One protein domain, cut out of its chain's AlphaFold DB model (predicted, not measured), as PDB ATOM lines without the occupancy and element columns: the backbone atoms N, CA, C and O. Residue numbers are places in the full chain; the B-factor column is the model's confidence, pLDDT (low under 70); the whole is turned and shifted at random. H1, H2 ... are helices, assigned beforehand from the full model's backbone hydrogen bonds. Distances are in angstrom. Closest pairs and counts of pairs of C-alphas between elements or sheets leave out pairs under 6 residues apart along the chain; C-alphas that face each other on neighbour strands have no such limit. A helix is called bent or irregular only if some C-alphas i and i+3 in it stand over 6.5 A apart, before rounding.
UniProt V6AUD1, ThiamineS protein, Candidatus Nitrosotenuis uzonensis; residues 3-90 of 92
ATOM      1  N   ARG A   3     -15.834  -2.942   7.467       89.56
ATOM      2  CA  ARG A   3     -15.167  -4.261   7.465       89.56
ATOM      3  C   ARG A   3     -14.039  -4.384   8.485       89.56
ATOM      4  O   ARG A   3     -13.845  -5.448   9.052       89.56
ATOM      5  N   PHE A   4     -13.313  -3.295   8.717       86.12
ATOM      6  CA  PHE A   4     -12.236  -3.261   9.702       86.12
ATOM      7  C   PHE A   4     -12.796  -3.221  11.127       86.12
ATOM      8  O   PHE A   4     -12.324  -3.932  12.006       86.12
ATOM      9  N   ALA A   5     -13.862  -2.450  11.335       88.56
ATOM     10  CA  ALA A   5     -14.532  -2.346  12.620       88.56
ATOM     11  C   ALA A   5     -15.417  -3.560  12.962       88.56
ATOM     12  O   ALA A   5     -15.909  -3.638  14.084       88.56
ATOM     13  N   CYS A   6     -15.596  -4.514  12.040       88.31
ATOM     14  CA  CYS A   6     -16.459  -5.686  12.213       88.31
ATOM     15  C   CYS A   6     -17.909  -5.332  12.601       88.31
ATOM     16  O   CYS A   6     -18.539  -6.042  13.383       88.31
ATOM     17  N   THR A   7     -18.438  -4.239  12.050       88.00
ATOM     18  CA  THR A   7     -19.801  -3.759  12.313       88.00
ATOM     19  C   THR A   7     -20.443  -3.225  11.036       88.00
ATOM     20  O   THR A   7     -19.758  -2.785  10.109       88.00
ATOM     21  N   THR A   8     -21.771  -3.260  10.990       90.00
ATOM     22  CA  THR A   8     -22.589  -2.618   9.954       90.00
ATOM     23  C   THR A   8     -23.005  -1.198  10.350       90.00
ATOM     24  O   THR A   8     -23.463  -0.435   9.501       90.00
ATOM     25  N   GLN A   9     -22.817  -0.813  11.617       91.00
ATOM     26  CA  GLN A   9     -23.164   0.512  12.122       91.00
ATOM     27  C   GLN A   9     -22.043   1.511  11.821       91.00
ATOM     28  O   GLN A   9     -20.913   1.365  12.287       91.00
ATOM     29  N   ILE A  10     -22.361   2.562  11.061       90.50
ATOM     30  CA  ILE A  10     -21.384   3.591  10.669       90.50
ATOM     31  C   ILE A  10     -20.811   4.304  11.899       90.50
ATOM     32  O   ILE A  10     -19.598   4.467  11.986       90.50
ATOM     33  N   SER A  11     -21.660   4.680  12.857       92.31
ATOM     34  CA  SER A  11     -21.245   5.365  14.088       92.31
ATOM     35  C   SER A  11     -20.253   4.539  14.908       92.31
ATOM     36  O   SER A  11     -19.232   5.058  15.348       92.31
ATOM     37  N   GLU A  12     -20.507   3.240  15.057       89.56
ATOM     38  CA  GLU A  12     -19.611   2.318  15.759       89.56
ATOM     39  C   GLU A  12     -18.288   2.144  15.003       89.56
ATOM     40  O   GLU A  12     -17.217   2.164  15.605       89.56
ATOM     41  N   ALA A  13     -18.330   2.045  13.670       89.44
ATOM     42  CA  ALA A  13     -17.111   1.951  12.878       89.44
ATOM     43  C   ALA A  13     -16.250   3.213  12.945       89.44
ATOM     44  O   ALA A  13     -15.025   3.097  12.889       89.44
ATOM     45  N   MET A  14     -16.876   4.388  13.059       87.88
ATOM     46  CA  MET A  14     -16.173   5.641  13.309       87.88
ATOM     47  C   MET A  14     -15.494   5.603  14.671       87.88
ATOM     48  O   MET A  14     -14.291   5.784  14.701       87.88
ATOM     49  N   MET A  15     -16.197   5.247  15.752       87.25
ATOM     50  CA  MET A  15     -15.595   5.163  17.094       87.25
ATOM     51  C   MET A  15     -14.402   4.198  17.163       87.25
ATOM     52  O   MET A  15     -13.421   4.473  17.840       87.25
ATOM     53  N   VAL A  16     -14.479   3.058  16.472       84.50
ATOM     54  CA  VAL A  16     -13.403   2.050  16.460       84.50
ATOM     55  C   VAL A  16     -12.208   2.480  15.610       84.50
ATOM     56  O   VAL A  16     -11.076   2.118  15.917       84.50
ATOM     57  N   SER A  17     -12.462   3.182  14.505       77.81
ATOM     58  CA  SER A  17     -11.437   3.547  13.517       77.81
ATOM     59  C   SER A  17     -11.027   5.015  13.621       77.81
ATOM     60  O   SER A  17     -10.406   5.524  12.685       77.81
ATOM     61  N   ASP A  18     -11.433   5.704  14.691       75.62
ATOM     62  CA  ASP A  18     -11.180   7.129  14.841       75.62
ATOM     63  C   ASP A  18      -9.696   7.388  15.085       75.62
ATOM     64  O   ASP A  18      -8.972   6.560  15.648       75.62
ATOM     65  N   ILE A  19      -9.237   8.550  14.636       70.94
ATOM     66  CA  ILE A  19      -7.854   8.967  14.837       70.94
ATOM     67  C   ILE A  19      -7.788   9.687  16.179       70.94
ATOM     68  O   ILE A  19      -8.149  10.857  16.291       70.94
ATOM     69  N   GLU A  20      -7.300   8.996  17.202       71.75
ATOM     70  CA  GLU A  20      -6.950   9.642  18.465       71.75
ATOM     71  C   GLU A  20      -5.631  10.410  18.306       71.75
ATOM     72  O   GLU A  20      -4.648   9.886  17.781       71.75
ATOM     73  N   SER A  21      -5.600  11.660  18.776       60.31
ATOM     74  CA  SER A  21      -4.510  12.625  18.548       60.31
ATOM     75  C   SER A  21      -3.133  12.213  19.085       60.31
ATOM     76  O   SER A  21      -2.142  12.867  18.767       60.31
ATOM     77  N   GLU A  22      -3.060  11.154  19.892       68.19
ATOM     78  CA  GLU A  22      -1.833  10.684  20.547       68.19
ATOM     79  C   GLU A  22      -1.265   9.385  19.945       68.19
ATOM     80  O   GLU A  22      -0.170   8.970  20.321       68.19
ATOM     81  N   ASN A  23      -1.964   8.755  18.991       69.62
ATOM     82  CA  ASN A  23      -1.584   7.452  18.444       69.62
ATOM     83  C   ASN A  23      -1.025   7.541  17.013       69.62
ATOM     84  O   ASN A  23      -1.459   8.351  16.193       69.62
ATOM     85  N   ASP A  24      -0.088   6.644  16.689       73.44
ATOM     86  CA  ASP A  24       0.324   6.406  15.304       73.44
ATOM     87  C   ASP A  24      -0.890   5.928  14.487       73.44
ATOM     88  O   ASP A  24      -1.583   4.987  14.882       73.44
ATOM     89  N   PHE A  25      -1.135   6.537  13.324       74.88
ATOM     90  CA  PHE A  25      -2.271   6.198  12.463       74.88
ATOM     91  C   PHE A  25      -1.833   5.787  11.054       74.88
ATOM     92  O   PHE A  25      -0.749   6.126  10.579       74.88
ATOM     93  N   MET A  26      -2.708   5.047  10.364       75.62
ATOM     94  CA  MET A  26      -2.514   4.632   8.976       75.62
ATOM     95  C   MET A  26      -3.575   5.277   8.085       75.62
ATOM     96  O   MET A  26      -4.768   5.039   8.261       75.62
ATOM     97  N   LEU A  27      -3.136   6.045   7.088       75.94
ATOM     98  CA  LEU A  27      -4.003   6.566   6.034       75.94
ATOM     99  C   LEU A  27      -3.961   5.631   4.822       75.94
ATOM    100  O   LEU A  27      -2.902   5.420   4.232       75.94
ATOM    101  N   VAL A  28      -5.121   5.110   4.425       74.88
ATOM    102  CA  VAL A  28      -5.280   4.341   3.184       74.88
ATOM    103  C   VAL A  28      -6.133   5.156   2.221       74.88
ATOM    104  O   VAL A  28      -7.315   5.377   2.472       74.88
ATOM    105  N   ALA A  29      -5.536   5.591   1.114       75.50
ATOM    106  CA  ALA A  29      -6.220   6.302   0.038       75.50
ATOM    107  C   ALA A  29      -6.153   5.474  -1.251       75.50
ATOM    108  O   ALA A  29      -5.082   5.010  -1.637       75.50
ATOM    109  N   ILE A  30      -7.297   5.282  -1.911       75.12
ATOM    110  CA  ILE A  30      -7.413   4.534  -3.170       75.12
ATOM    111  C   ILE A  30      -8.164   5.419  -4.165       75.12
ATOM    112  O   ILE A  30      -9.274   5.867  -3.885       75.12
ATOM    113  N   GLY A  31      -7.569   5.670  -5.326       79.75
ATOM    114  CA  GLY A  31      -8.147   6.503  -6.376       79.75
ATOM    115  C   GLY A  31      -7.495   6.219  -7.724       79.75
ATOM    116  O   GLY A  31      -6.437   5.595  -7.783       79.75
ATOM    117  N   ARG A  32      -8.141   6.656  -8.813       82.12
ATOM    118  CA  ARG A  32      -7.608   6.497 -10.179       82.12
ATOM    119  C   ARG A  32      -6.343   7.328 -10.392       82.12
ATOM    120  O   ARG A  32      -5.398   6.869 -11.019       82.12
ATOM    121  N   GLU A  33      -6.344   8.525  -9.824       83.19
ATOM    122  CA  GLU A  33      -5.204   9.425  -9.759       83.19
ATOM    123  C   GLU A  33      -5.059   9.896  -8.314       83.19
ATOM    124  O   GLU A  33      -6.052  10.187  -7.641       83.19
ATOM    125  N   ILE A  34      -3.822   9.949  -7.827       75.56
ATOM    126  CA  ILE A  34      -3.509  10.547  -6.532       75.56
ATOM    127  C   ILE A  34      -3.250  12.034  -6.795       75.56
ATOM    128  O   ILE A  34      -2.345  12.345  -7.576       75.56
ATOM    129  N   PRO A  35      -3.998  12.962  -6.172       81.88
ATOM    130  CA  PRO A  35      -3.719  14.386  -6.297       81.88
ATOM    131  C   PRO A  35      -2.255  14.679  -5.952       81.88
ATOM    132  O   PRO A  35      -1.733  14.158  -4.964       81.88
ATOM    133  N   LYS A  36      -1.585  15.515  -6.752       77.44
ATOM    134  CA  LYS A  36      -0.153  15.817  -6.574       77.44
ATOM    135  C   LYS A  36       0.158  16.329  -5.166       77.44
ATOM    136  O   LYS A  36       1.139  15.902  -4.562       77.44
ATOM    137  N   ASP A  37      -0.730  17.154  -4.623       80.56
ATOM    138  CA  ASP A  37      -0.606  17.695  -3.269       80.56
ATOM    139  C   ASP A  37      -0.675  16.583  -2.217       80.56
ATOM    140  O   ASP A  37       0.140  16.537  -1.296       80.56
ATOM    141  N   LEU A  38      -1.577  15.614  -2.397       75.38
ATOM    142  CA  LEU A  38      -1.701  14.466  -1.504       75.38
ATOM    143  C   LEU A  38      -0.450  13.581  -1.561       75.38
ATOM    144  O   LEU A  38       0.036  13.146  -0.522       75.38
ATOM    145  N   SER A  39       0.115  13.360  -2.750       71.25
ATOM    146  CA  SER A  39       1.365  12.605  -2.904       71.25
ATOM    147  C   SER A  39       2.532  13.265  -2.166       71.25
ATOM    148  O   SER A  39       3.328  12.574  -1.526       71.25
ATOM    149  N   PHE A  40       2.630  14.596  -2.227       73.75
ATOM    150  CA  PHE A  40       3.652  15.350  -1.505       73.75
ATOM    151  C   PHE A  40       3.488  15.196   0.011       73.75
ATOM    152  O   PHE A  40       4.445  14.829   0.696       73.75
ATOM    153  N   PHE A  41       2.268  15.375   0.526       71.69
ATOM    154  CA  PHE A  41       1.963  15.146   1.938       71.69
ATOM    155  C   PHE A  41       2.308  13.717   2.369       71.69
ATOM    156  O   PHE A  41       3.063  13.526   3.317       71.69
ATOM    157  N   ILE A  42       1.837  12.707   1.639       71.75
ATOM    158  CA  ILE A  42       2.085  11.296   1.950       71.75
ATOM    159  C   ILE A  42       3.594  11.002   2.029       71.75
ATOM    160  O   ILE A  42       4.056  10.420   3.009       71.75
ATOM    161  N   SER A  43       4.384  11.464   1.054       69.25
ATOM    162  CA  SER A  43       5.837  11.223   1.023       69.25
ATOM    163  C   SER A  43       6.593  11.778   2.239       69.25
ATOM    164  O   SER A  43       7.618  11.226   2.631       69.25
ATOM    165  N   LYS A  44       6.069  12.839   2.867       70.31
ATOM    166  CA  LYS A  44       6.670  13.492   4.036       70.31
ATOM    167  C   LYS A  44       6.384  12.760   5.353       70.31
ATOM    168  O   LYS A  44       7.165  12.888   6.293       70.31
ATOM    169  N   TYR A  45       5.280  12.012   5.424       66.38
ATOM    170  CA  TYR A  45       4.785  11.395   6.661       66.38
ATOM    171  C   TYR A  45       4.816   9.859   6.660       66.38
ATOM    172  O   TYR A  45       4.665   9.261   7.725       66.38
ATOM    173  N   ILE A  46       5.068   9.195   5.523       65.19
ATOM    174  CA  ILE A  46       5.301   7.744   5.515       65.19
ATOM    175  C   ILE A  46       6.642   7.447   6.197       65.19
ATOM    176  O   ILE A  46       7.718   7.582   5.613       65.19
ATOM    177  N   LYS A  47       6.580   6.969   7.442       58.78
ATOM    178  CA  LYS A  47       7.666   6.176   8.022       58.78
ATOM    179  C   LYS A  47       7.602   4.749   7.479       58.78
ATOM    180  O   LYS A  47       6.532   4.208   7.209       58.78
ATOM    181  N   LYS A  48       8.784   4.145   7.322       59.88
ATOM    182  CA  LYS A  48       8.980   2.738   6.947       59.88
ATOM    183  C   LYS A  48       8.112   1.837   7.840       59.88
ATOM    184  O   LYS A  48       8.073   2.067   9.044       59.88
ATOM    185  N   GLN A  49       7.451   0.861   7.213       62.19
ATOM    186  CA  GLN A  49       6.657  -0.240   7.782       62.19
ATOM    187  C   GLN A  49       6.626  -0.297   9.321       62.19
ATOM    188  O   GLN A  49       7.611  -0.658   9.967       62.19
ATOM    189  N   SER A  50       5.481   0.047   9.905       64.12
ATOM    190  CA  SER A  50       5.229  -0.097  11.335       64.12
ATOM    191  C   SER A  50       5.050  -1.574  11.705       64.12
ATOM    192  O   SER A  50       4.392  -2.338  11.000       64.12
ATOM    193  N   ASP A  51       5.649  -1.993  12.822       68.94
ATOM    194  CA  ASP A  51       5.460  -3.342  13.356       68.94
ATOM    195  C   ASP A  51       4.084  -3.451  14.028       68.94
ATOM    196  O   ASP A  51       3.897  -3.070  15.188       68.94
ATOM    197  N   PHE A  52       3.112  -3.985  13.288       71.25
ATOM    198  CA  PHE A  52       1.738  -4.160  13.755       71.25
ATOM    199  C   PHE A  52       1.583  -5.239  14.839       71.25
ATOM    200  O   PHE A  52       0.511  -5.337  15.444       71.25
ATOM    201  N   ARG A  53       2.639  -6.004  15.169       77.56
ATOM    202  CA  ARG A  53       2.573  -7.063  16.194       77.56
ATOM    203  C   ARG A  53       2.200  -6.536  17.574       77.56
ATOM    204  O   ARG A  53       1.534  -7.235  18.339       77.56
ATOM    205  N   LYS A  54       2.545  -5.278  17.874       80.25
ATOM    206  CA  LYS A  54       2.145  -4.600  19.121       80.25
ATOM    207  C   LYS A  54       0.623  -4.491  19.273       80.25
ATOM    208  O   LYS A  54       0.122  -4.508  20.393       80.25
ATOM    209  N   ASN A  55      -0.116  -4.483  18.163       82.81
ATOM    210  CA  ASN A  55      -1.568  -4.319  18.148       82.81
ATOM    211  C   ASN A  55      -2.335  -5.650  18.161       82.81
ATOM    212  O   ASN A  55      -3.564  -5.643  18.197       82.81
ATOM    213  N   HIS A  56      -1.660  -6.807  18.187       88.62
ATOM    214  CA  HIS A  56      -2.320  -8.119  18.113       88.62
ATOM    215  C   HIS A  56      -3.370  -8.344  19.208       88.62
ATOM    216  O   HIS A  56      -4.403  -8.960  18.950       88.62
ATOM    217  N   ALA A  57      -3.132  -7.863  20.431       88.81
ATOM    218  CA  ALA A  57      -4.099  -8.001  21.519       88.81
ATOM    219  C   ALA A  57      -5.387  -7.206  21.240       88.81
ATOM    220  O   ALA A  57      -6.488  -7.737  21.399       88.81
ATOM    221  N   TYR A  58      -5.239  -5.964  20.769       87.62
ATOM    222  CA  TYR A  58      -6.357  -5.116  20.368       87.62
ATOM    223  C   TYR A  58      -7.119  -5.729  19.187       87.62
ATOM    224  O   TYR A  58      -8.329  -5.915  19.272       87.62
ATOM    225  N   LEU A  59      -6.411  -6.142  18.131       88.88
ATOM    226  CA  LEU A  59      -7.014  -6.734  16.934       88.88
ATOM    227  C   LEU A  59      -7.786  -8.022  17.257       88.88
ATOM    228  O   LEU A  59      -8.916  -8.192  16.803       88.88
ATOM    229  N   LYS A  60      -7.246  -8.893  18.121       91.56
ATOM    230  CA  LYS A  60      -7.972 -10.083  18.600       91.56
ATOM    231  C   LYS A  60      -9.276  -9.718  19.302       91.56
ATOM    232  O   LYS A  60     -10.290 -10.375  19.072       91.56
ATOM    233  N   LYS A  61      -9.265  -8.682  20.146       89.88
ATOM    234  CA  LYS A  61     -10.466  -8.203  20.841       89.88
ATOM    235  C   LYS A  61     -11.478  -7.625  19.849       89.88
ATOM    236  O   LYS A  61     -12.636  -8.034  19.885       89.88
ATOM    237  N   GLN A  62     -11.036  -6.751  18.946       87.94
ATOM    238  CA  GLN A  62     -11.903  -6.077  17.978       87.94
ATOM    239  C   GLN A  62     -12.595  -7.070  17.038       87.94
ATOM    240  O   GLN A  62     -13.808  -7.025  16.859       87.94
ATOM    241  N   PHE A  63     -11.843  -8.039  16.513       91.31
ATOM    242  CA  PHE A  63     -12.369  -9.081  15.629       91.31
ATOM    243  C   PHE A  63     -13.017 -10.251  16.393       91.31
ATOM    244  O   PHE A  63     -13.448 -11.232  15.788       91.31
ATOM    245  N   ARG A  64     -13.103 -10.182  17.731       91.56
ATOM    246  CA  ARG A  64     -13.676 -11.233  18.596       91.56
ATOM    247  C   ARG A  64     -13.028 -12.614  18.364       91.56
ATOM    248  O   ARG A  64     -13.696 -13.650  18.350       91.56
ATOM    249  N   ILE A  65     -11.709 -12.639  18.173       93.69
ATOM    250  CA  ILE A  65     -10.908 -13.844  17.919       93.69
ATOM    251  C   ILE A  65     -10.363 -14.399  19.244       93.69
ATOM    252  O   ILE A  65      -9.422 -13.877  19.838       93.69
ATOM    253  N   SER A  66     -10.959 -15.497  19.709       93.38
ATOM    254  CA  SER A  66     -10.455 -16.291  20.839       93.38
ATOM    255  C   SER A  66      -9.254 -17.188  20.485       93.38
ATOM    256  O   SER A  66      -8.981 -17.479  19.319       93.38
ATOM    257  N   LYS A  67      -8.575 -17.711  21.520       93.19
ATOM    258  CA  LYS A  67      -7.500 -18.712  21.375       93.19
ATOM    259  C   LYS A  67      -7.957 -19.986  20.657       93.19
ATOM    260  O   LYS A  67      -7.171 -20.553  19.911       93.19
ATOM    261  N   LYS A  68      -9.218 -20.399  20.851       94.94
ATOM    262  CA  LYS A  68      -9.787 -21.593  20.208       94.94
ATOM    263  C   LYS A  68      -9.854 -21.439  18.689       94.94
ATOM    264  O   LYS A  68      -9.575 -22.398  17.981       94.94
ATOM    265  N   HIS A  69     -10.198 -20.244  18.196       94.00
ATOM    266  CA  HIS A  69     -10.180 -19.984  16.755       94.00
ATOM    267  C   HIS A  69      -8.750 -20.059  16.214       94.00
ATOM    268  O   HIS A  69      -8.519 -20.735  15.224       94.00
ATOM    269  N   LEU A  70      -7.780 -19.443  16.905       94.06
ATOM    270  CA  LEU A  70      -6.374 -19.465  16.482       94.06
ATOM    271  C   LEU A  70      -5.800 -20.885  16.420       94.06
ATOM    272  O   LEU A  70      -5.095 -21.206  15.476       94.06
ATOM    273  N   SER A  71      -6.118 -21.745  17.392       92.81
ATOM    274  CA  SER A  71      -5.656 -23.141  17.394       92.81
ATOM    275  C   SER A  71      -6.316 -24.021  16.331       92.81
ATOM    276  O   SER A  71      -5.857 -25.133  16.101       92.81
ATOM    277  N   ALA A  72      -7.424 -23.569  15.735       93.12
ATOM    278  CA  ALA A  72      -8.154 -24.318  14.717       93.12
ATOM    279  C   ALA A  72      -7.659 -24.030  13.290       93.12
ATOM    280  O   ALA A  72      -8.060 -24.728  12.362       93.12
ATOM    281  N   VAL A  73      -6.807 -23.015  13.110       94.19
ATOM    282  CA  VAL A  73      -6.270 -22.614  11.807       94.19
ATOM    283  C   VAL A  73      -4.841 -23.122  11.675       94.19
ATOM    284  O   VAL A  73      -3.976 -22.781  12.480       94.19
ATOM    285  N   LEU A  74      -4.589 -23.928  10.645       92.94
ATOM    286  CA  LEU A  74      -3.249 -24.383  10.291       92.94
ATOM    287  C   LEU A  74      -2.630 -23.383   9.302       92.94
ATOM    288  O   LEU A  74      -2.803 -23.516   8.094       92.94
ATOM    289  N   SER A  75      -1.962 -22.358   9.826       93.38
ATOM    290  CA  SER A  75      -1.323 -21.296   9.038       93.38
ATOM    291  C   SER A  75      -0.138 -20.699   9.793       93.38
ATOM    292  O   SER A  75      -0.130 -20.685  11.026       93.38
ATOM    293  N   ASP A  76       0.824 -20.152   9.052       92.62
ATOM    294  CA  ASP A  76       1.932 -19.364   9.600       92.62
ATOM    295  C   ASP A  76       1.463 -17.985  10.110       92.62
ATOM    296  O   ASP A  76       2.176 -17.317  10.860       92.62
ATOM    297  N   SER A  77       0.264 -17.536   9.715       90.94
ATOM    298  CA  SER A  77      -0.329 -16.234  10.077       90.94
ATOM    299  C   SER A  77      -1.822 -16.364  10.438       90.94
ATOM    300  O   SER A  77      -2.696 -15.784   9.791       90.94
ATOM    301  N   PRO A  78      -2.162 -17.135  11.490       92.88
ATOM    302  CA  PRO A  78      -3.546 -17.522  11.776       92.88
ATOM    303  C   PRO A  78      -4.427 -16.356  12.244       92.88
ATOM    304  O   PRO A  78      -5.653 -16.444  12.184       92.88
ATOM    305  N   LEU A  79      -3.838 -15.270  12.759       92.38
ATOM    306  CA  LEU A  79      -4.603 -14.096  13.175       92.38
ATOM    307  C   LEU A  79      -5.091 -13.315  11.951       92.38
ATOM    308  O   LEU A  79      -6.265 -12.963  11.879       92.38
ATOM    309  N   GLU A  80      -4.189 -13.072  11.009       91.62
ATOM    310  CA  GLU A  80      -4.421 -12.359   9.763       91.62
ATOM    311  C   GLU A  80      -5.474 -13.081   8.919       91.62
ATOM    312  O   GLU A  80      -6.433 -12.449   8.474       91.62
ATOM    313  N   ASP A  81      -5.369 -14.405   8.798       92.88
ATOM    314  CA  ASP A  81      -6.333 -15.224   8.053       92.88
ATOM    315  C   ASP A  81      -7.752 -15.104   8.627       92.88
ATOM    316  O   ASP A  81      -8.711 -14.825   7.904       92.88
ATOM    317  N   LEU A  82      -7.892 -15.226   9.951       93.38
ATOM    318  CA  LEU A  82      -9.182 -15.083  10.630       93.38
ATOM    319  C   LEU A  82      -9.736 -13.655  10.544       93.38
ATOM    320  O   LEU A  82     -10.953 -13.465  10.498       93.38
ATOM    321  N   MET A  83      -8.867 -12.641  10.550       91.81
ATOM    322  CA  MET A  83      -9.280 -11.252  10.360       91.81
ATOM    323  C   MET A  83      -9.827 -11.029   8.950       91.81
ATOM    324  O   MET A  83     -10.884 -10.413   8.809       91.81
ATOM    325  N   VAL A  84      -9.149 -11.557   7.925       91.62
ATOM    326  CA  VAL A  84      -9.608 -11.497   6.530       91.62
ATOM    327  C   VAL A  84     -10.947 -12.205   6.380       91.62
ATOM    328  O   VAL A  84     -11.870 -11.622   5.816       91.62
ATOM    329  N   GLU A  85     -11.098 -13.407   6.941       91.44
ATOM    330  CA  GLU A  85     -12.359 -14.152   6.908       91.44
ATOM    331  C   GLU A  85     -13.500 -13.344   7.539       91.44
ATOM    332  O   GLU A  85     -14.533 -13.113   6.910       91.44
ATOM    333  N   LYS A  86     -13.314 -12.842   8.764       90.50
ATOM    334  CA  LYS A  86     -14.353 -12.074   9.467       90.50
ATOM    335  C   LYS A  86     -14.708 -10.770   8.756       90.50
ATOM    336  O   LYS A  86     -15.890 -10.430   8.666       90.50
ATOM    337  N   ALA A  87     -13.709 -10.063   8.229       90.25
ATOM    338  CA  ALA A  87     -13.914  -8.852   7.441       90.25
ATOM    339  C   ALA A  87     -14.623  -9.133   6.106       90.25
ATOM    340  O   ALA A  87     -15.373  -8.283   5.623       90.25
ATOM    341  N   ALA A  88     -14.376 -10.300   5.504       90.19
ATOM    342  CA  ALA A  88     -15.009 -10.731   4.265       90.19
ATOM    343  C   ALA A  88     -16.460 -11.157   4.485       90.19
ATOM    344  O   ALA A  88     -17.300 -10.839   3.643       90.19
ATOM    345  N   VAL A  89     -16.752 -11.826   5.608       86.94
ATOM    346  CA  VAL A  89     -18.112 -12.249   5.937       86.94
ATOM    347  C   VAL A  89     -19.007 -11.024   6.052       86.94
ATOM    348  O   VAL A  89     -19.868 -10.937   5.195       86.94
ATOM    349  N   LEU A  90     -18.793 -10.114   7.027       68.12
ATOM    350  CA  LEU A  90     -19.530  -8.862   7.398       68.12
ATOM    351  C   LEU A  90     -21.068  -8.768   7.136       68.12
ATOM    352  O   LEU A  90     -21.707  -7.773   7.457       68.12
TER     353      LEU A  90
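This is residues 3 to 90 of the 92 residues of the protein "ThiamineS protein" of Candidatus Nitrosotenuis uzonensis (UniProt V6AUD1). What shape do these atoms make? It is a loose, open string of five helices, with H3, H4 and H5 gathered towards one end of the longest axis, H2 out at the other, and H1 between these ends. A long stretch with no named element, residues 18 to 35, leads from H1 to H2, and residues 30 to 37 stick out. What is it built of? The printed part has 88 residues with five named helices, H1 to H5 in chain order, and no named strand, in the class all helix. How large is it? It is loose, with a radius of gyration of the C-alphas of 15.8 A, and spans 46 by 30 by 30 A.

Where do the helices begin? H1, residues 10 to 17, starts at C-alpha 10 (-21.384, 3.591, 10.669) and is 10.3 A long. H2, residues 36 to 45, is 14.8 A long. Which follow? H3 is residues 52 to 62, 14.4 A, H4 is residues 67 to 72, 8.7 A, and H5 is residues 78 to 89, 16.6 A, ending at C-alpha 89 (-18.112, -12.249, 5.937). H3 is irregular: C-alphas 54 and 57 are 7.5 A apart.

Which helices meet? H4 and H5 touch, through residues 78 to 82 of H5 alone; their closest C-alphas, those of Leu 70 and Pro 78, are 5.8 A apart. They are about perpendicular, at 89 degrees. What of H3? H3 and H5 are close but not clearly touching, their closest C-alphas, of Lys 60 and Leu 79, 7.5 A apart. Their tilt is steep, 47 degrees, the same way. H1 and H3 are only just apart, at 8.4 A, and H2 touches no helix. Are the backbones complete? In H1, H2, H4 and H5 every O i to N i+4 pair is within hydrogen-bond range; in H3, 4 of 7 are.

How far does it reach? The two C-alphas farthest apart, of Lys 36 and Lys 68, are 47.0 A apart, while those of Arg 3 and Leu 90 are 6.3 A apart. Is it cut, and which link is long? The printed part has no cut, and the link from H1 to H2 is long, with 18 residues. Where is confidence low? The pLDDT is under 70 at residues 21 to 23, 43, 45 to 51 and 90.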